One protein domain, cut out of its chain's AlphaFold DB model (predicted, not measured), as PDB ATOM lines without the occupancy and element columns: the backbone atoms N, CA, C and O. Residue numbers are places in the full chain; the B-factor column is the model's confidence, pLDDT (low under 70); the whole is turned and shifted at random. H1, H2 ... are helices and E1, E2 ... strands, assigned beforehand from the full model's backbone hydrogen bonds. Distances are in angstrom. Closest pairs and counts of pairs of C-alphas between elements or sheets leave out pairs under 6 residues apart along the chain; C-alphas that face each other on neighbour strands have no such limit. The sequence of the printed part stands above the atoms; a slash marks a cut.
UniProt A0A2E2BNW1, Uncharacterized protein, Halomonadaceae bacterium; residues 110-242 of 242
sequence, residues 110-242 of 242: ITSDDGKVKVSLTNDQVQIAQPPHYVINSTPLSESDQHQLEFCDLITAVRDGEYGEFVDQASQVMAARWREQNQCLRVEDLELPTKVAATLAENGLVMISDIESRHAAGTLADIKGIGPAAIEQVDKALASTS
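This is residues 110 to 242 of the 242 residues of an uncharacterized protein of Halomonadaceae bacterium (UniProt A0A2E2BNW1). Two lobes follow each other along a rod: in one, helix H2 packs along one face of a small three-stranded sheet, and in the other, the helices H3, H4, H5 and H6 make a loose cluster. The stretch of residues 182 to 193 joins the lobes, and the short helix H1 sits at the start of H2 and only grazes the sheet. The printed part has 133 residues, with three named strands followed by six named helices; the sheet, in the order E1, E2, E3, is antiparallel, and the class is mixed, helices and strands. The whole is only just compact, close to loose, with a radius of gyration of the C-alphas of 16.6 A and spans of 53 by 26 by 25 A.

E1, residues 118 to 122, begins at C-alpha 118 (146.749, 136.384, 168.343). E2, residues 125 to 130, is 16.1 A long, and E3 is residues 134 to 137. H1, residues 155 to 159, comes before H2, residues 164 to 181, which is 25.9 A long and begins at C-alpha 164 (140.164, 131.434, 159.411). H3 is residues 194 to 202, H4 residues 208 to 216 and H5 residues 219 to 222. H6, residues 228 to 241, is 20.3 A long and ends at C-alpha 241 (124.172, 132.779, 181.551).

E1, E2 and E3 form a meander, each strand the antiparallel neighbour of the one before. In the hairpin of E1 and E2, N 120 and O 127 are 2.8 A apart, within hydrogen-bond range; in that of E2 and E3, N 128 and O 136 are 2.8 A apart. Residues 110 to 111 pair antiparallel with residues 118 to 119 of E1. H2 is on the sheet, two layers in all, at a height over the sheet of 8.8 A; it lies over E1 and E2 and runs along the strands, at 24 degrees to E1 on the local plane. The closest C-alphas of E1 and H2, those of Leu 121 and Met 174, are 6.0 A apart. H1 and H2 touch only at the corner, where the C-alphas of Val 158 and Gly 164 are 5.6 A apart. H2 and H3 are apart. H3 and H6 are close but not clearly touching, about perpendicular at 89 degrees, with the C-alphas of Val 196 and Ala 230 closest at 6.5 A. H4 and H6 are close but not clearly touching, at a steep tilt of 53 degrees, opposite ways; their closest C-alphas, Glu 212 and Leu 238, are 7.7 A apart. H5 and H6 only just touch, with 3 pairs of C-alphas within 8 A, the closest Leu 220 and Ile 231. In H1, H2, H3, H4 and H6 every O i to N i+4 pair is within hydrogen-bond range; H5 is too short for such a pair.

The C-alphas farthest apart, those of Pro 132 and Gly 218, are 52.9 A apart. The printed part has no cut and ends at the chain's last residue. The links E3 to H1 and H2 to H3 are long. The mean pLDDT of the printed part is 91.0, and residue 242 is under 70.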
ATOM      1  N   ILE A 110     143.611 135.219 172.995       93.19
ATOM      2  CA  ILE A 110     143.691 133.828 172.581       93.19
ATOM      3  C   ILE A 110     144.718 133.786 171.456       93.19
ATOM      4  O   ILE A 110     144.654 134.584 170.519       93.19
ATOM      5  N   THR A 111     145.670 132.871 171.556       94.19
ATOM      6  CA  THR A 111     146.734 132.694 170.564       94.19
ATOM      7  C   THR A 111     146.558 131.336 169.896       94.19
ATOM      8  O   THR A 111     146.135 130.389 170.557       94.19
ATOM      9  N   SER A 112     146.854 131.244 168.600       92.62
ATOM     10  CA  SER A 112     146.859 129.984 167.856       92.62
ATOM     11  C   SER A 112     147.889 129.013 168.435       92.62
ATOM     12  O   SER A 112     148.880 129.435 169.037       92.62
ATOM     13  N   ASP A 113     147.690 127.714 168.214       88.81
ATOM     14  CA  ASP A 113     148.560 126.657 168.755       88.81
ATOM     15  C   ASP A 113     150.036 126.826 168.355       88.81
ATOM     16  O   ASP A 113     150.948 126.495 169.111       88.81
ATOM     17  N   ASP A 114     150.282 127.376 167.166       88.88
ATOM     18  CA  ASP A 114     151.616 127.648 166.632       88.88
ATOM     19  C   ASP A 114     152.171 129.035 167.006       88.88
ATOM     20  O   ASP A 114     153.264 129.407 166.572       88.88
ATOM     21  N   GLY A 115     151.422 129.812 167.789       89.62
ATOM     22  CA  GLY A 115     151.813 131.132 168.270       89.62
ATOM     23  C   GLY A 115     151.750 132.252 167.228       89.62
ATOM     24  O   GLY A 115     152.117 133.383 167.551       89.62
ATOM     25  N   LYS A 116     151.341 131.975 165.981       91.44
ATOM     26  CA  LYS A 116     151.466 132.942 164.877       91.44
ATOM     27  C   LYS A 116     150.339 133.966 164.819       91.44
ATOM     28  O   LYS A 116     150.585 135.087 164.377       91.44
ATOM     29  N   VAL A 117     149.129 133.606 165.240       93.56
ATOM     30  CA  VAL A 117     147.968 134.503 165.250       93.56
ATOM     31  C   VAL A 117     147.513 134.722 166.682       93.56
ATOM     32  O   VAL A 117     147.340 133.776 167.443       93.56
ATOM     33  N   LYS A 118     147.286 135.980 167.046       95.44
ATOM     34  CA  LYS A 118     146.749 136.384 168.343       95.44
ATOM     35  C   LYS A 118     145.481 137.194 168.134       95.44
ATOM     36  O   LYS A 118     145.490 138.167 167.384       95.44
ATOM     37  N   VAL A 119     144.410 136.816 168.819       96.06
ATOM     38  CA  VAL A 119     143.167 137.583 168.899       96.06
ATOM     39  C   VAL A 119     143.055 138.154 170.304       96.06
ATOM     40  O   VAL A 119     143.187 137.419 171.278       96.06
ATOM     41  N   SER A 120     142.854 139.459 170.433       95.12
ATOM     42  CA  SER A 120     142.796 140.155 171.719       95.12
ATOM     43  C   SER A 120     141.670 141.173 171.761       95.12
ATOM     44  O   SER A 120     141.268 141.700 170.728       95.12
ATOM     45  N   LEU A 121     141.197 141.492 172.962       93.69
ATOM     46  CA  LEU A 121     140.236 142.565 173.185       93.69
ATOM     47  C   LEU A 121     140.960 143.838 173.645       93.69
ATOM     48  O   LEU A 121     141.492 143.883 174.754       93.69
ATOM     49  N   THR A 122     140.956 144.880 172.812       90.25
ATOM     50  CA  THR A 122     141.652 146.147 173.081       90.25
ATOM     51  C   THR A 122     140.749 147.322 172.709       90.25
ATOM     52  O   THR A 122     140.293 147.401 171.577       90.25
ATOM     53  N   ASN A 123     140.524 148.271 173.627       87.19
ATOM     54  CA  ASN A 123     139.710 149.479 173.384       87.19
ATOM     55  C   ASN A 123     138.313 149.184 172.791       87.19
ATOM     56  O   ASN A 123     137.939 149.774 171.782       87.19
ATOM     57  N   ASP A 124     137.564 148.255 173.393       92.25
ATOM     58  CA  ASP A 124     136.259 147.772 172.901       92.25
ATOM     59  C   ASP A 124     136.288 147.132 171.501       92.25
ATOM     60  O   ASP A 124     135.238 146.858 170.928       92.25
ATOM     61  N   GLN A 125     137.467 146.871 170.933       94.38
ATOM     62  CA  GLN A 125     137.633 146.241 169.627       94.38
ATOM     63  C   GLN A 125     138.233 144.850 169.778       94.38
ATOM     64  O   GLN A 125     139.149 144.626 170.574       94.38
ATOM     65  N   VAL A 126     137.758 143.924 168.952       95.75
ATOM     66  CA  VAL A 126     138.454 142.663 168.729       95.75
ATOM     67  C   VAL A 126     139.570 142.926 167.727       95.75
ATOM     68  O   VAL A 126     139.334 143.387 166.612       95.75
ATOM     69  N   GLN A 127     140.797 142.655 168.145       95.50
ATOM     70  CA  GLN A 127     142.011 142.846 167.372       95.50
ATOM     71  C   GLN A 127     142.595 141.487 167.002       95.50
ATOM     72  O   GLN A 127     142.845 140.662 167.875       95.50
ATOM     73  N   ILE A 128     142.859 141.276 165.719       95.50
ATOM     74  CA  ILE A 128     143.497 140.081 165.172       95.50
ATOM     75  C   ILE A 128     144.875 140.491 164.667       95.50
ATOM     76  O   ILE A 128     144.990 141.319 163.765       95.50
ATOM     77  N   ALA A 129     145.927 139.911 165.229       93.94
ATOM     78  CA  ALA A 129     147.304 140.175 164.850       93.94
ATOM     79  C   ALA A 129     147.978 138.890 164.367       93.94
ATOM     80  O   ALA A 129     147.988 137.889 165.081       93.94
ATOM     81  N   GLN A 130     148.601 138.943 163.193       90.75
ATOM     82  CA  GLN A 130     149.532 137.920 162.716       90.75
ATOM     83  C   GLN A 130     150.859 138.594 162.354       90.75
ATOM     84  O   GLN A 130     151.068 138.946 161.192       90.75
ATOM     85  N   PRO A 131     151.759 138.857 163.316       82.81
ATOM     86  CA  PRO A 131     153.036 139.496 163.021       82.81
ATOM     87  C   PRO A 131     153.919 138.608 162.127       82.81
ATOM     88  O   PRO A 131     153.984 137.400 162.351       82.81
ATOM     89  N   PRO A 132     154.641 139.175 161.140       81.38
ATOM     90  CA  PRO A 132     154.720 140.591 160.755       81.38
ATOM     91  C   PRO A 132     153.678 141.026 159.701       81.38
ATOM     92  O   PRO A 132     153.798 142.110 159.138       81.38
ATOM     93  N   HIS A 133     152.703 140.180 159.377       82.38
ATOM     94  CA  HIS A 133     151.844 140.316 158.203       82.38
ATOM     95  C   HIS A 133     150.761 141.384 158.350       82.38
ATOM     96  O   HIS A 133     150.679 142.281 157.512       82.38
ATOM     97  N   TYR A 134     149.921 141.300 159.382       87.81
ATOM     98  CA  TYR A 134     148.788 142.215 159.523       87.81
ATOM     99  C   TYR A 134     148.310 142.376 160.964       87.81
ATOM    100  O   TYR A 134     148.559 141.542 161.839       87.81
ATOM    101  N   VAL A 135     147.565 143.463 161.166       92.56
ATOM    102  CA  VAL A 135     146.736 143.729 162.339       92.56
ATOM    103  C   VAL A 135     145.389 144.246 161.836       92.56
ATOM    104  O   VAL A 135     145.347 145.259 161.140       92.56
ATOM    105  N   ILE A 136     144.305 143.547 162.161       93.62
ATOM    106  CA  ILE A 136     142.934 143.905 161.782       93.62
ATOM    107  C   ILE A 136     142.140 144.147 163.059       93.62
ATOM    108  O   ILE A 136     142.174 143.326 163.968       93.62
ATOM    109  N   ASN A 137     141.409 145.256 163.113       94.25
ATOM    110  CA  ASN A 137     140.552 145.598 164.242       94.25
ATOM    111  C   ASN A 137     139.093 145.593 163.798       94.25
ATOM    112  O   ASN A 137     138.785 145.996 162.672       94.25
ATOM    113  N   SER A 138     138.206 145.174 164.691       96.19
ATOM    114  CA  SER A 138     136.772 145.350 164.511       96.19
ATOM    115  C   SER A 138     136.376 146.822 164.664       96.19
ATOM    116  O   SER A 138     137.105 147.628 165.251       96.19
ATOM    117  N   THR A 139     135.180 147.183 164.211       94.19
ATOM    118  CA  THR A 139     134.462 148.344 164.750       94.19
ATOM    119  C   THR A 139     134.365 148.188 166.277       94.19
ATOM    120  O   THR A 139     134.203 147.055 166.751       94.19
ATOM    121  N   PRO A 140     134.508 149.267 167.075       94.12
ATOM    122  CA  PRO A 140     134.297 149.173 168.516       94.12
ATOM    123  C   PRO A 140     132.913 148.596 168.813       94.12
ATOM    124  O   PRO A 140     131.910 149.092 168.300       94.12
ATOM    125  N   LEU A 141     132.846 147.566 169.655       93.38
ATOM    126  CA  LEU A 141     131.593 146.896 170.009       93.38
ATOM    127  C   LEU A 141     130.609 147.868 170.677       93.38
ATOM    128  O   LEU A 141     129.398 147.761 170.503       93.38
ATOM    129  N   SER A 142     131.121 148.877 171.383       90.81
ATOM    130  CA  SER A 142     130.331 149.967 171.967       90.81
ATOM    131  C   SER A 142     129.686 150.904 170.937       90.81
ATOM    132  O   SER A 142     128.725 151.594 171.277       90.81
ATOM    133  N   GLU A 143     130.186 150.930 169.700       91.12
ATOM    134  CA  GLU A 143     129.712 151.799 168.613       91.12
ATOM    135  C   GLU A 143     128.959 151.033 167.515       91.12
ATOM    136  O   GLU A 143     128.143 151.631 166.813       91.12
ATOM    137  N   SER A 144     129.207 149.729 167.375       90.62
ATOM    138  CA  SER A 144     128.486 148.853 166.442       90.62
ATOM    139  C   SER A 144     127.010 148.698 166.818       90.62
ATOM    140  O   SER A 144     126.662 148.658 168.006       90.62
ATOM    141  N   ASP A 145     126.145 148.564 165.810       90.38
ATOM    142  CA  ASP A 145     124.721 148.344 166.049       90.38
ATOM    143  C   ASP A 145     124.510 147.021 166.790       90.38
ATOM    144  O   ASP A 145     125.092 145.988 166.449       90.38
ATOM    145  N   GLN A 146     123.720 147.075 167.863       89.44
ATOM    146  CA  GLN A 146     123.460 145.938 168.751       89.44
ATOM    147  C   GLN A 146     124.733 145.196 169.217       89.44
ATOM    148  O   GLN A 146     124.679 144.001 169.508       89.44
ATOM    149  N   HIS A 147     125.886 145.871 169.277       92.62
ATOM    150  CA  HIS A 147     127.180 145.288 169.657       92.62
ATOM    151  C   HIS A 147     127.652 144.141 168.752       92.62
ATOM    152  O   HIS A 147     128.269 143.170 169.213       92.62
ATOM    153  N   GLN A 148     127.314 144.208 167.465       92.44
ATOM    154  CA  GLN A 148     127.733 143.222 166.484       92.44
ATOM    155  C   GLN A 148     129.248 143.263 166.242       92.44
ATOM    156  O   GLN A 148     129.881 144.314 166.175       92.44
ATOM    157  N   LEU A 149     129.838 142.079 166.079       94.44
ATOM    158  CA  LEU A 149     131.234 141.955 165.694       94.44
ATOM    159  C   LEU A 149     131.386 142.242 164.194       94.44
ATOM    160  O   LEU A 149     131.092 141.391 163.352       94.44
ATOM    161  N   GLU A 150     131.860 143.439 163.873       94.31
ATOM    162  CA  GLU A 150     132.043 143.909 162.499       94.31
ATOM    163  C   GLU A 150     133.514 144.198 162.221       94.31
ATOM    164  O   GLU A 150     134.165 144.907 162.979       94.31
ATOM    165  N   PHE A 151     134.039 143.689 161.111       94.19
ATOM    166  CA  PHE A 151     135.390 143.991 160.639       94.19
ATOM    167  C   PHE A 151     135.327 144.646 159.260       94.19
ATOM    168  O   PHE A 151     134.331 144.525 158.551       94.19
ATOM    169  N   CYS A 152     136.414 145.303 158.855       90.06
ATOM    170  CA  CYS A 152     136.568 145.749 157.473       90.06
ATOM    171  C   CYS A 152     136.750 144.563 156.510       90.06
ATOM    172  O   CYS A 152     137.149 143.472 156.921       90.06
ATOM    173  N   ASP A 153     136.539 144.799 155.212       90.94
ATOM    174  CA  ASP A 153     136.532 143.768 154.158       90.94
ATOM    175  C   ASP A 153     137.795 142.890 154.102       90.94
ATOM    176  O   ASP A 153     137.738 141.744 153.647       90.94
ATOM    177  N   LEU A 154     138.925 143.395 154.614       88.75
ATOM    178  CA  LEU A 154     140.187 142.657 154.726       88.75
ATOM    179  C   LEU A 154     140.058 141.371 155.554       88.75
ATOM    180  O   LEU A 154     140.836 140.441 155.343       88.75
ATOM    181  N   ILE A 155     139.073 141.289 156.454       92.50
ATOM    182  CA  ILE A 155     138.813 140.086 157.250       92.50
ATOM    183  C   ILE A 155     138.514 138.863 156.380       92.50
ATOM    184  O   ILE A 155     138.834 137.748 156.774       92.50
ATOM    185  N   THR A 156     137.947 139.059 155.185       91.44
ATOM    186  CA  THR A 156     137.578 137.969 154.270       91.44
ATOM    187  C   THR A 156     138.806 137.153 153.876       91.44
ATOM    188  O   THR A 156     138.797 135.934 153.974       91.44
ATOM    189  N   ALA A 157     139.916 137.825 153.554       88.75
ATOM    190  CA  ALA A 157     141.166 137.152 153.208       88.75
ATOM    191  C   ALA A 157     141.772 136.372 154.388       88.75
ATOM    192  O   ALA A 157     142.447 135.368 154.180       88.75
ATOM    193  N   VAL A 158     141.536 136.827 155.624       90.00
ATOM    194  CA  VAL A 158     141.979 136.122 156.836       90.00
ATOM    195  C   VAL A 158     141.104 134.899 157.111       90.00
ATOM    196  O   VAL A 158     141.634 133.842 157.443       90.00
ATOM    197  N   ARG A 159     139.786 135.029 156.930       92.00
ATOM    198  CA  ARG A 159     138.800 133.946 157.083       92.00
ATOM    199  C   ARG A 159     138.962 132.835 156.054       92.00
ATOM    200  O   ARG A 159     138.809 131.671 156.392       92.00
ATOM    201  N   ASP A 160     139.328 133.188 154.828       92.81
ATOM    202  CA  ASP A 160     139.602 132.217 153.765       92.81
ATOM    203  C   ASP A 160     141.001 131.577 153.898       92.81
ATOM    204  O   ASP A 160     141.359 130.676 153.136       92.81
ATOM    205  N   GLY A 161     141.819 132.062 154.838       90.31
ATOM    206  CA  GLY A 161     143.180 131.595 155.087       90.31
ATOM    207  C   GLY A 161     143.275 130.418 156.063       90.31
ATOM    208  O   GLY A 161     142.292 129.938 156.617       90.31
ATOM    209  N   GLU A 162     144.513 129.986 156.326       91.25
ATOM    210  CA  GLU A 162     144.842 128.855 157.217       91.25
ATOM    211  C   GLU A 162     144.281 129.011 158.642       91.25
ATOM    212  O   GLU A 162     143.893 128.030 159.268       91.25
ATOM    213  N   TYR A 163     144.201 130.246 159.144       92.12
ATOM    214  CA  TYR A 163     143.743 130.548 160.503       92.12
ATOM    215  C   TYR A 163     142.282 130.995 160.573       92.12
ATOM    216  O   TYR A 163     141.859 131.476 161.622       92.12
ATOM    217  N   GLY A 164     141.512 130.877 159.489       92.00
ATOM    218  CA  GLY A 164     140.164 131.434 159.411       92.00
ATOM    219  C   GLY A 164     139.221 130.938 160.505       92.00
ATOM    220  O   GLY A 164     138.632 131.743 161.222       92.00
ATOM    221  N   GLU A 165     139.157 129.618 160.701       93.69
ATOM    222  CA  GLU A 165     138.315 128.998 161.732       93.69
ATOM    223  C   GLU A 165     138.728 129.429 163.148       93.69
ATOM    224  O   GLU A 165     137.881 129.815 163.956       93.69
ATOM    225  N   PHE A 166     140.037 129.434 163.429       94.88
ATOM    226  CA  PHE A 166     140.577 129.919 164.698       94.88
ATOM    227  C   PHE A 166     140.206 131.386 164.936       94.88
ATOM    228  O   PHE A 166     139.752 131.742 166.021       94.88
ATOM    229  N   VAL A 167     140.384 132.236 163.920       94.69
ATOM    230  CA  VAL A 167     140.088 133.666 164.001       94.69
ATOM    231  C   VAL A 167     138.608 133.894 164.268       94.69
ATOM    232  O   VAL A 167     138.291 134.703 165.137       94.69
ATOM    233  N   ASP A 168     137.708 133.188 163.587       93.19
ATOM    234  CA  ASP A 168     136.269 133.353 163.794       93.19
ATOM    235  C   ASP A 168     135.837 132.934 165.197       93.19
ATOM    236  O   ASP A 168     135.173 133.712 165.890       93.19
ATOM    237  N   GLN A 169     136.276 131.762 165.661       92.94
ATOM    238  CA  GLN A 169     135.958 131.277 167.005       92.94
ATOM    239  C   GLN A 169     136.551 132.189 168.085       92.94
ATOM    240  O   GLN A 169     135.840 132.652 168.975       92.94
ATOM    241  N   ALA A 170     137.845 132.510 167.997       94.56
ATOM    242  CA  ALA A 170     138.510 133.359 168.979       94.56
ATOM    243  C   ALA A 170     137.918 134.776 169.009       94.56
ATOM    244  O   ALA A 170     137.765 135.358 170.085       94.56
ATOM    245  N   SER A 171     137.538 135.325 167.850       95.38
ATOM    246  CA  SER A 171     136.917 136.649 167.771       95.38
ATOM    247  C   SER A 171     135.520 136.662 168.386       95.38
ATOM    248  O   SER A 171     135.201 137.593 169.125       95.38
ATOM    249  N   GLN A 172     134.714 135.621 168.153       93.69
ATOM    250  CA  GLN A 172     133.416 135.461 168.815       93.69
ATOM    251  C   GLN A 172     133.575 135.349 170.333       93.69
ATOM    252  O   GLN A 172     132.885 136.051 171.064       93.69
ATOM    253  N   VAL A 173     134.542 134.566 170.822       93.19
ATOM    254  CA  VAL A 173     134.811 134.449 172.265       93.19
ATOM    255  C   VAL A 173     135.244 135.791 172.869       93.19
ATOM    256  O   VAL A 173     134.801 136.142 173.962       93.19
ATOM    257  N   MET A 174     136.088 136.572 172.183       94.62
ATOM    258  CA  MET A 174     136.467 137.910 172.664       94.62
ATOM    259  C   MET A 174     135.277 138.873 172.686       94.62
ATOM    260  O   MET A 174     135.120 139.616 173.657       94.62
ATOM    261  N   ALA A 175     134.427 138.845 171.658       94.69
ATOM    262  CA  ALA A 175     133.224 139.669 171.604       94.69
ATOM    263  C   ALA A 175     132.224 139.289 172.708       94.69
ATOM    264  O   ALA A 175     131.752 140.171 173.423       94.69
ATOM    265  N   ALA A 176     131.974 137.993 172.911       92.06
ATOM    266  CA  ALA A 176     131.101 137.482 173.967       92.06
ATOM    267  C   ALA A 176     131.585 137.917 175.359       92.06
ATOM    268  O   ALA A 176     130.801 138.449 176.140       92.06
ATOM    269  N   ARG A 177     132.894 137.808 175.643       92.19
ATOM    270  CA  ARG A 177     133.483 138.293 176.909       92.19
ATOM    271  C   ARG A 177     133.244 139.782 177.132       92.19
ATOM    272  O   ARG A 177     132.932 140.193 178.247       92.19
ATOM    273  N   TRP A 178     133.406 140.600 176.092       93.81
ATOM    274  CA  TRP A 178     133.125 142.031 176.200       93.81
ATOM    275  C   TRP A 178     131.640 142.282 176.488       93.81
ATOM    276  O   TRP A 178     131.309 143.071 177.373       93.81
ATOM    277  N   ARG A 179     130.738 141.590 175.785       93.50
ATOM    278  CA  ARG A 179     129.286 141.743 175.958       93.50
ATOM    279  C   ARG A 179     128.809 141.287 177.332       93.50
ATOM    280  O   ARG A 179     127.969 141.955 177.928       93.50
ATOM    281  N   GLU A 180     129.376 140.209 177.864       90.06
ATOM    282  CA  GLU A 180     129.114 139.718 179.219       90.06
ATOM    283  C   GLU A 180     129.473 140.782 180.265       90.06
ATOM    284  O   GLU A 180     128.642 141.164 181.088       90.06
ATOM    285  N   GLN A 181     130.681 141.351 180.172       89.44
ATOM    286  CA  GLN A 181     131.150 142.406 181.080       89.44
ATOM    287  C   GLN A 181     130.290 143.677 181.031       89.44
ATOM    288  O   GLN A 181     130.225 144.414 182.017       89.44
ATOM    289  N   ASN A 182     129.630 143.930 179.900       89.38
ATOM    290  CA  ASN A 182     128.782 145.099 179.675       89.38
ATOM    291  C   ASN A 182     127.276 144.790 179.754       89.38
ATOM    292  O   ASN A 182     126.467 145.680 179.493       89.38
ATOM    293  N   GLN A 183     126.892 143.567 180.143       89.31
ATOM    294  CA  GLN A 183     125.498 143.119 180.267       89.31
ATOM    295  C   GLN A 183     124.672 143.322 178.984       89.31
ATOM    296  O   GLN A 183     123.501 143.696 179.026       89.31
ATOM    297  N   CYS A 184     125.293 143.093 177.829       91.69
ATOM    298  CA  CYS A 184     124.695 143.313 176.513       91.69
ATOM    299  C   CYS A 184     124.886 142.108 175.581       91.69
ATOM    300  O   CYS A 184     125.126 142.249 174.381       91.69
ATOM    301  N   LEU A 185     124.784 140.911 176.161       92.19
ATOM    302  CA  LEU A 185     124.870 139.646 175.442       92.19
ATOM    303  C   LEU A 185     123.786 139.524 174.371       92.19
ATOM    304  O   LEU A 185     122.647 139.987 174.521       92.19
ATOM    305  N   ARG A 186     124.163 138.857 173.287       93.62
ATOM    306  CA  ARG A 186     123.334 138.602 172.117       93.62
ATOM    307  C   ARG A 186     122.908 137.142 172.068       93.62
ATOM    308  O   ARG A 186     123.490 136.273 172.705       93.62
ATOM    309  N   VAL A 187     121.913 136.857 171.237       92.06
ATOM    310  CA  VAL A 187     121.425 135.496 170.980       92.06
ATOM    311  C   VAL A 187     122.506 134.570 170.411       92.06
ATOM    312  O   VAL A 187     122.455 133.368 170.639       92.06
ATOM    313  N   GLU A 188     123.487 135.121 169.693       89.75
ATOM    314  CA  GLU A 188     124.641 134.376 169.164       89.75
ATOM    315  C   GLU A 188     125.626 133.939 170.257       89.75
ATOM    316  O   GLU A 188     126.382 132.999 170.038       89.75
ATOM    317  N   ASP A 189     125.599 134.598 171.420       90.75
ATOM    318  CA  ASP A 189     126.436 134.246 172.570       90.75
ATOM    319  C   ASP A 189     125.805 133.109 173.400       90.75
ATOM    320  O   ASP A 189     126.462 132.528 174.261       90.75
ATOM    321  N   LEU A 190     124.530 132.780 173.151       88.12
ATOM    322  CA  LEU A 190     123.859 131.645 173.774       88.12
ATOM    323  C   LEU A 190     124.208 130.344 173.047       88.12
ATOM    324  O   LEU A 190     124.183 130.274 171.818       88.12
ATOM    325  N   GLU A 191     124.403 129.268 173.810       87.25
ATOM    326  CA  GLU A 191     124.571 127.907 173.280       87.25
ATOM    327  C   GLU A 191     123.238 127.321 172.771       87.25
ATOM    328  O   GLU A 191     122.710 126.326 173.277       87.25
ATOM    329  N   LEU A 192     122.660 127.958 171.755       88.88
ATOM    330  CA  LEU A 192     121.419 127.542 171.114       88.88
ATOM    331  C   LEU A 192     121.689 126.823 169.791       88.88
ATOM    332  O   LEU A 192     122.611 127.182 169.054       88.88
ATOM    333  N   PRO A 193     120.841 125.853 169.402       90.25
ATOM    334  CA  PRO A 193     120.888 125.317 168.052       90.25
ATOM    335  C   PRO A 193     120.727 126.441 167.025       90.25
ATOM    336  O   PRO A 193     119.831 127.277 167.156       90.25
ATOM    337  N   THR A 194     121.528 126.413 165.957       89.31
ATOM    338  CA  THR A 194     121.590 127.470 164.930       89.31
ATOM    339  C   THR A 194     120.212 127.882 164.412       89.31
ATOM    340  O   THR A 194     119.942 129.059 164.210       89.31
ATOM    341  N   LYS A 195     119.298 126.916 164.252       91.00
ATOM    342  CA  LYS A 195     117.924 127.170 163.803       91.00
ATOM    343  C   LYS A 195     117.117 128.013 164.797       91.00
ATOM    344  O   LYS A 195     116.338 128.861 164.374       91.00
ATOM    345  N   VAL A 196     117.278 127.770 166.096       92.06
ATOM    346  CA  VAL A 196     116.573 128.505 167.156       92.06
ATOM    347  C   VAL A 196     117.133 129.918 167.262       92.06
ATOM    348  O   VAL A 196     116.357 130.866 167.197       92.06
ATOM    349  N   ALA A 197     118.461 130.062 167.309       91.00
ATOM    350  CA  ALA A 197     119.120 131.368 167.320       91.00
ATOM    351  C   ALA A 197     118.729 132.221 166.098       91.00
ATOM    352  O   ALA A 197     118.342 133.377 166.252       91.00
ATOM    353  N   ALA A 198     118.724 131.629 164.895       91.19
ATOM    354  CA  ALA A 198     118.289 132.307 163.673       91.19
ATOM    355  C   ALA A 198     116.814 132.733 163.737       91.19
ATOM    356  O   ALA A 198     116.494 133.874 163.429       91.19
ATOM    357  N   THR A 199     115.921 131.851 164.202       93.19
ATOM    358  CA  THR A 199     114.489 132.176 164.329       93.19
ATOM    359  C   THR A 199     114.268 133.338 165.304       93.19
ATOM    360  O   THR A 199     113.456 134.221 165.036       93.19
ATOM    361  N   LEU A 200     114.991 133.371 166.426       92.25
ATOM    362  CA  LEU A 200     114.925 134.474 167.389       92.25
ATOM    363  C   LEU A 200     115.432 135.786 166.767       92.25
ATOM    364  O   LEU A 200     114.721 136.793 166.810       92.25
ATOM    365  N   ALA A 201     116.592 135.755 166.106       90.56
ATOM    366  CA  ALA A 201     117.169 136.916 165.431       90.56
ATOM    367  C   ALA A 201     116.255 137.471 164.318       90.56
ATOM    368  O   ALA A 201     116.018 138.675 164.263       90.56
ATOM    369  N   GLU A 202     115.666 136.605 163.483       91.81
ATOM    370  CA  GLU A 202     114.706 136.979 162.426       91.81
ATOM    371  C   GLU A 202     113.449 137.670 162.977       91.81
ATOM    372  O   GLU A 202     112.815 138.465 162.284       91.81
ATOM    373  N   ASN A 203     113.095 137.401 164.236       90.88
ATOM    374  CA  ASN A 203     111.973 138.032 164.930       90.88
ATOM    375  C   ASN A 203     112.387 139.265 165.756       90.88
ATOM    376  O   ASN A 203     111.601 139.755 166.572       90.88
ATOM    377  N   GLY A 204     113.602 139.779 165.540       89.25
ATOM    378  CA  GLY A 204     114.132 140.969 166.204       89.25
ATOM    379  C   GLY A 204     114.589 140.735 167.644       89.25
ATOM    380  O   GLY A 204     114.853 141.703 168.351       89.25
ATOM    381  N   LEU A 205     114.685 139.480 168.089       91.81
ATOM    382  CA  LEU A 205     115.195 139.113 169.411       91.81
ATOM    383  C   LEU A 205     116.691 138.843 169.326       91.81
ATOM    384  O   LEU A 205     117.146 137.701 169.369       91.81
ATOM    385  N   VAL A 206     117.442 139.923 169.137       92.38
ATOM    386  CA  VAL A 206     118.896 139.853 168.979       92.38
ATOM    387  C   VAL A 206     119.605 139.903 170.330       92.38
ATOM    388  O   VAL A 206     120.619 139.233 170.501       92.38
ATOM    389  N   MET A 207     119.066 140.645 171.299       94.06
ATOM    390  CA  MET A 207     119.645 140.794 172.636       94.06
ATOM    391  C   MET A 207     119.029 139.788 173.610       94.06
ATOM    392  O   MET A 207     117.818 139.549 173.576       94.06
ATOM    393  N   ILE A 208     119.833 139.251 174.532       92.56
ATOM    394  CA  ILE A 208     119.341 138.331 175.572       92.56
ATOM    395  C   ILE A 208     118.254 138.992 176.427       92.56
ATOM    396  O   ILE A 208     117.236 138.364 176.698       92.56
ATOM    397  N   SER A 209     118.394 140.279 176.757       90.44
ATOM    398  CA  SER A 209     117.395 141.024 177.538       90.44
ATOM    399  C   SER A 209     116.000 141.021 176.901       90.44
ATOM    400  O   SER A 209     114.983 140.975 177.597       90.44
ATOM    401  N   ASP A 210     115.933 141.055 175.567       91.50
ATOM    402  CA  ASP A 210     114.665 141.025 174.836       91.50
ATOM    403  C   ASP A 210     114.053 139.618 174.861       91.50
ATOM    404  O   ASP A 210     112.834 139.464 174.992       91.50
ATOM    405  N   ILE A 211     114.902 138.587 174.779       91.62
ATOM    406  CA  ILE A 211     114.505 137.179 174.901       91.62
ATOM    407  C   ILE A 211     113.961 136.911 176.305       91.62
ATOM    408  O   ILE A 211     112.854 136.391 176.425       91.62
ATOM    409  N   GLU A 212     114.681 137.314 177.354       91.31
ATOM    410  CA  GLU A 212     114.267 137.178 178.756       91.31
ATOM    411  C   GLU A 212     112.929 137.870 179.021       91.31
ATOM    412  O   GLU A 212     112.033 137.296 179.642       91.31
ATOM    413  N   SER A 213     112.749 139.090 178.502       91.06
ATOM    414  CA  SER A 213     111.496 139.831 178.650       91.06
ATOM    415  C   SER A 213     110.311 139.076 178.040       91.06
ATOM    416  O   SER A 213     109.256 138.940 178.670       91.06
ATOM    417  N   ARG A 214     110.479 138.532 176.828       90.88
ATOM    418  CA  ARG A 214     109.425 137.751 176.166       90.88
ATOM    419  C   ARG A 214     109.203 136.386 176.793       90.88
ATOM    420  O   ARG A 214     108.058 135.921 176.805       90.88
ATOM    421  N   HIS A 215     110.268 135.768 177.294       90.94
ATOM    422  CA  HIS A 215     110.237 134.507 178.022       90.94
ATOM    423  C   HIS A 215     109.408 134.642 179.298       90.94
ATOM    424  O   HIS A 215     108.423 133.924 179.460       90.94
ATOM    425  N   ALA A 216     109.705 135.649 180.121       89.06
ATOM    426  CA  ALA A 216     108.964 135.943 181.344       89.06
ATOM    427  C   ALA A 216     107.482 136.263 181.077       89.06
ATOM    428  O   ALA A 216     106.614 135.944 181.890       89.06
ATOM    429  N   ALA A 217     107.176 136.866 179.924       89.88
ATOM    430  CA  ALA A 217     105.807 137.129 179.487       89.88
ATOM    431  C   ALA A 217     105.091 135.901 178.884       89.88
ATOM    432  O   ALA A 217     103.900 135.984 178.589       89.88
ATOM    433  N   GLY A 218     105.789 134.781 178.659       88.62
ATOM    434  CA  GLY A 218     105.243 133.584 178.007       88.62
ATOM    435  C   GLY A 218     104.972 133.742 176.504       88.62
ATOM    436  O   GLY A 218     104.309 132.901 175.907       88.62
ATOM    437  N   THR A 219     105.488 134.804 175.880       91.50
ATOM    438  CA  THR A 219     105.174 135.190 174.486       91.50
ATOM    439  C   THR A 219     106.145 134.624 173.450       91.50
ATOM    440  O   THR A 219     105.968 134.821 172.250       91.50
ATOM    441  N   LEU A 220     107.180 133.890 173.875       89.12
ATOM    442  CA  LEU A 220     108.075 133.199 172.937       89.12
ATOM    443  C   LEU A 220     107.341 132.134 172.112       89.12
ATOM    444  O   LEU A 220     107.686 131.923 170.952       89.12
ATOM    445  N   ALA A 221     106.304 131.510 172.680       90.12
ATOM    446  CA  ALA A 221     105.475 130.520 171.993       90.12
ATOM    447  C   ALA A 221     104.669 131.104 170.818       90.12
ATOM    448  O   ALA A 221     104.255 130.361 169.929       90.12
ATOM    449  N   ASP A 222     104.469 132.426 170.789       91.69
ATOM    450  CA  ASP A 222     103.753 133.108 169.706       91.69
ATOM    451  C   ASP A 222     104.621 133.251 168.442       91.69
ATOM    452  O   ASP A 222     104.125 133.578 167.361       91.69
ATOM    453  N   ILE A 223     105.930 133.006 168.559       91.31
ATOM    454  CA  ILE A 223     106.877 133.128 167.456       91.31
ATOM    455  C   ILE A 223     106.792 131.885 166.575       91.31
ATOM    456  O   ILE A 223     107.078 130.759 166.988       91.31
ATOM    457  N   LYS A 224     106.455 132.095 165.300       89.12
ATOM    458  CA  LYS A 224     106.412 131.017 164.311       89.12
ATOM    459  C   LYS A 224     107.777 130.330 164.220       89.12
ATOM    460  O   LYS A 224     108.758 130.942 163.819       89.12
ATOM    461  N   GLY A 225     107.810 129.033 164.525       85.12
ATOM    462  CA  GLY A 225     109.033 128.224 164.504       85.12
ATOM    463  C   GLY A 225     109.645 127.972 165.883       85.12
ATOM    464  O   GLY A 225     110.477 127.072 166.001       85.12
ATOM    465  N   ILE A 226     109.183 128.670 166.925       90.81
ATOM    466  CA  ILE A 226     109.555 128.420 168.319       90.81
ATOM    467  C   ILE A 226     108.470 127.555 168.968       90.81
ATOM    468  O   ILE A 226     107.406 128.024 169.357       90.81
ATOM    469  N   GLY A 227     108.724 126.248 169.026       91.31
ATOM    470  CA  GLY A 227     107.861 125.289 169.719       91.31
ATOM    471  C   GLY A 227     108.307 125.027 171.164       91.31
ATOM    472  O   GLY A 227     109.357 125.514 171.577       91.31
ATOM    473  N   PRO A 228     107.584 124.173 171.912       91.06
ATOM    474  CA  PRO A 228     107.907 123.843 173.305       91.06
ATOM    475  C   PRO A 228     109.351 123.364 173.517       91.06
ATOM    476  O   PRO A 228     110.007 123.789 174.457       91.06
ATOM    477  N   ALA A 229     109.880 122.550 172.598       92.12
ATOM    478  CA  ALA A 229     111.265 122.078 172.662       92.12
ATOM    479  C   ALA A 229     112.298 123.203 172.458       92.12
ATOM    480  O   ALA A 229     113.378 123.160 173.035       92.12
ATOM    481  N   ALA A 230     111.980 124.208 171.635       91.62
ATOM    482  CA  ALA A 230     112.851 125.365 171.444       91.62
ATOM    483  C   ALA A 230     112.815 126.285 172.672       91.62
ATOM    484  O   ALA A 230     113.843 126.837 173.041       91.62
ATOM    485  N   ILE A 231     111.658 126.401 173.332       92.62
ATOM    486  CA  ILE A 231     111.530 127.126 174.601       92.62
ATOM    487  C   ILE A 231     112.389 126.449 175.672       92.62
ATOM    488  O   ILE A 231     113.214 127.118 176.267       92.62
ATOM    489  N   GLU A 232     112.314 125.126 175.830       92.50
ATOM    490  CA  GLU A 232     113.158 124.396 176.793       92.50
ATOM    491  C   GLU A 232     114.668 124.593 176.538       92.50
ATOM    492  O   GLU A 232     115.466 124.693 177.472       92.50
ATOM    493  N   GLN A 233     115.079 124.694 175.270       91.81
ATOM    494  CA  GLN A 233     116.464 125.016 174.909       91.81
ATOM    495  C   GLN A 233     116.847 126.447 175.301       91.81
ATOM    496  O   GLN A 233     117.947 126.655 175.808       91.81
ATOM    497  N   VAL A 234     115.944 127.412 175.101       90.94
ATOM    498  CA  VAL A 234     116.123 128.797 175.558       90.94
ATOM    499  C   VAL A 234     116.202 128.857 177.080       90.94
ATOM    500  O   VAL A 234     117.118 129.487 177.592       90.94
ATOM    501  N   ASP A 235     115.343 128.140 177.804       91.06
ATOM    502  CA  ASP A 235     115.364 128.068 179.272       91.06
ATOM    503  C   ASP A 235     116.725 127.593 179.775       91.06
ATOM    504  O   ASP A 235     117.329 128.202 180.660       91.06
ATOM    505  N   LYS A 236     117.232 126.510 179.177       91.06
ATOM    506  CA  LYS A 236     118.535 125.950 179.528       91.06
ATOM    507  C   LYS A 236     119.672 126.926 179.223       91.06
ATOM    508  O   LYS A 236     120.590 127.043 180.032       91.06
ATOM    509  N   ALA A 237     119.613 127.609 178.081       88.81
ATOM    510  CA  ALA A 237     120.630 128.569 177.678       88.81
ATOM    511  C   ALA A 237     120.638 129.803 178.600       88.81
ATOM    512  O   ALA A 237     121.689 130.162 179.117       88.81
ATOM    513  N   LEU A 238     119.474 130.383 178.910       87.88
ATOM    514  CA  LEU A 238     119.358 131.521 179.832       87.88
ATOM    515  C   LEU A 238     119.842 131.173 181.248       87.88
ATOM    516  O   LEU A 238     120.529 131.967 181.886       87.88
ATOM    517  N   ALA A 239     119.548 129.958 181.721       85.56
ATOM    518  CA  ALA A 239     120.021 129.480 183.018       85.56
ATOM    519  C   ALA A 239     121.548 129.292 183.080       85.56
ATOM    520  O   ALA A 239     122.111 129.333 184.167       85.56
ATOM    521  N   SER A 240     122.216 129.074 181.942       78.44
ATOM    522  CA  SER A 240     123.682 128.965 181.879       78.44
ATOM    523  C   SER A 240     124.401 130.318 181.864       78.44
ATOM    524  O   SER A 240     125.610 130.364 182.071       78.44
ATOM    525  N   THR A 241     123.661 131.402 181.629       70.25
ATOM    526  CA  THR A 241     124.172 132.779 181.551       70.25
ATOM    527  C   THR A 241     123.952 133.571 182.852       70.25
ATOM    528  O   THR A 241     124.546 134.633 183.020       70.25
ATOM    529  N   SER A 242     123.106 133.067 183.765       58.09
ATOM    530  CA  SER A 242     122.830 133.639 185.102       58.09
ATOM    531  C   SER A 242     123.816 133.161 186.167       58.09
ATOM    532  O   SER A 242     124.173 133.984 187.041       58.09
TER     533      SER A 242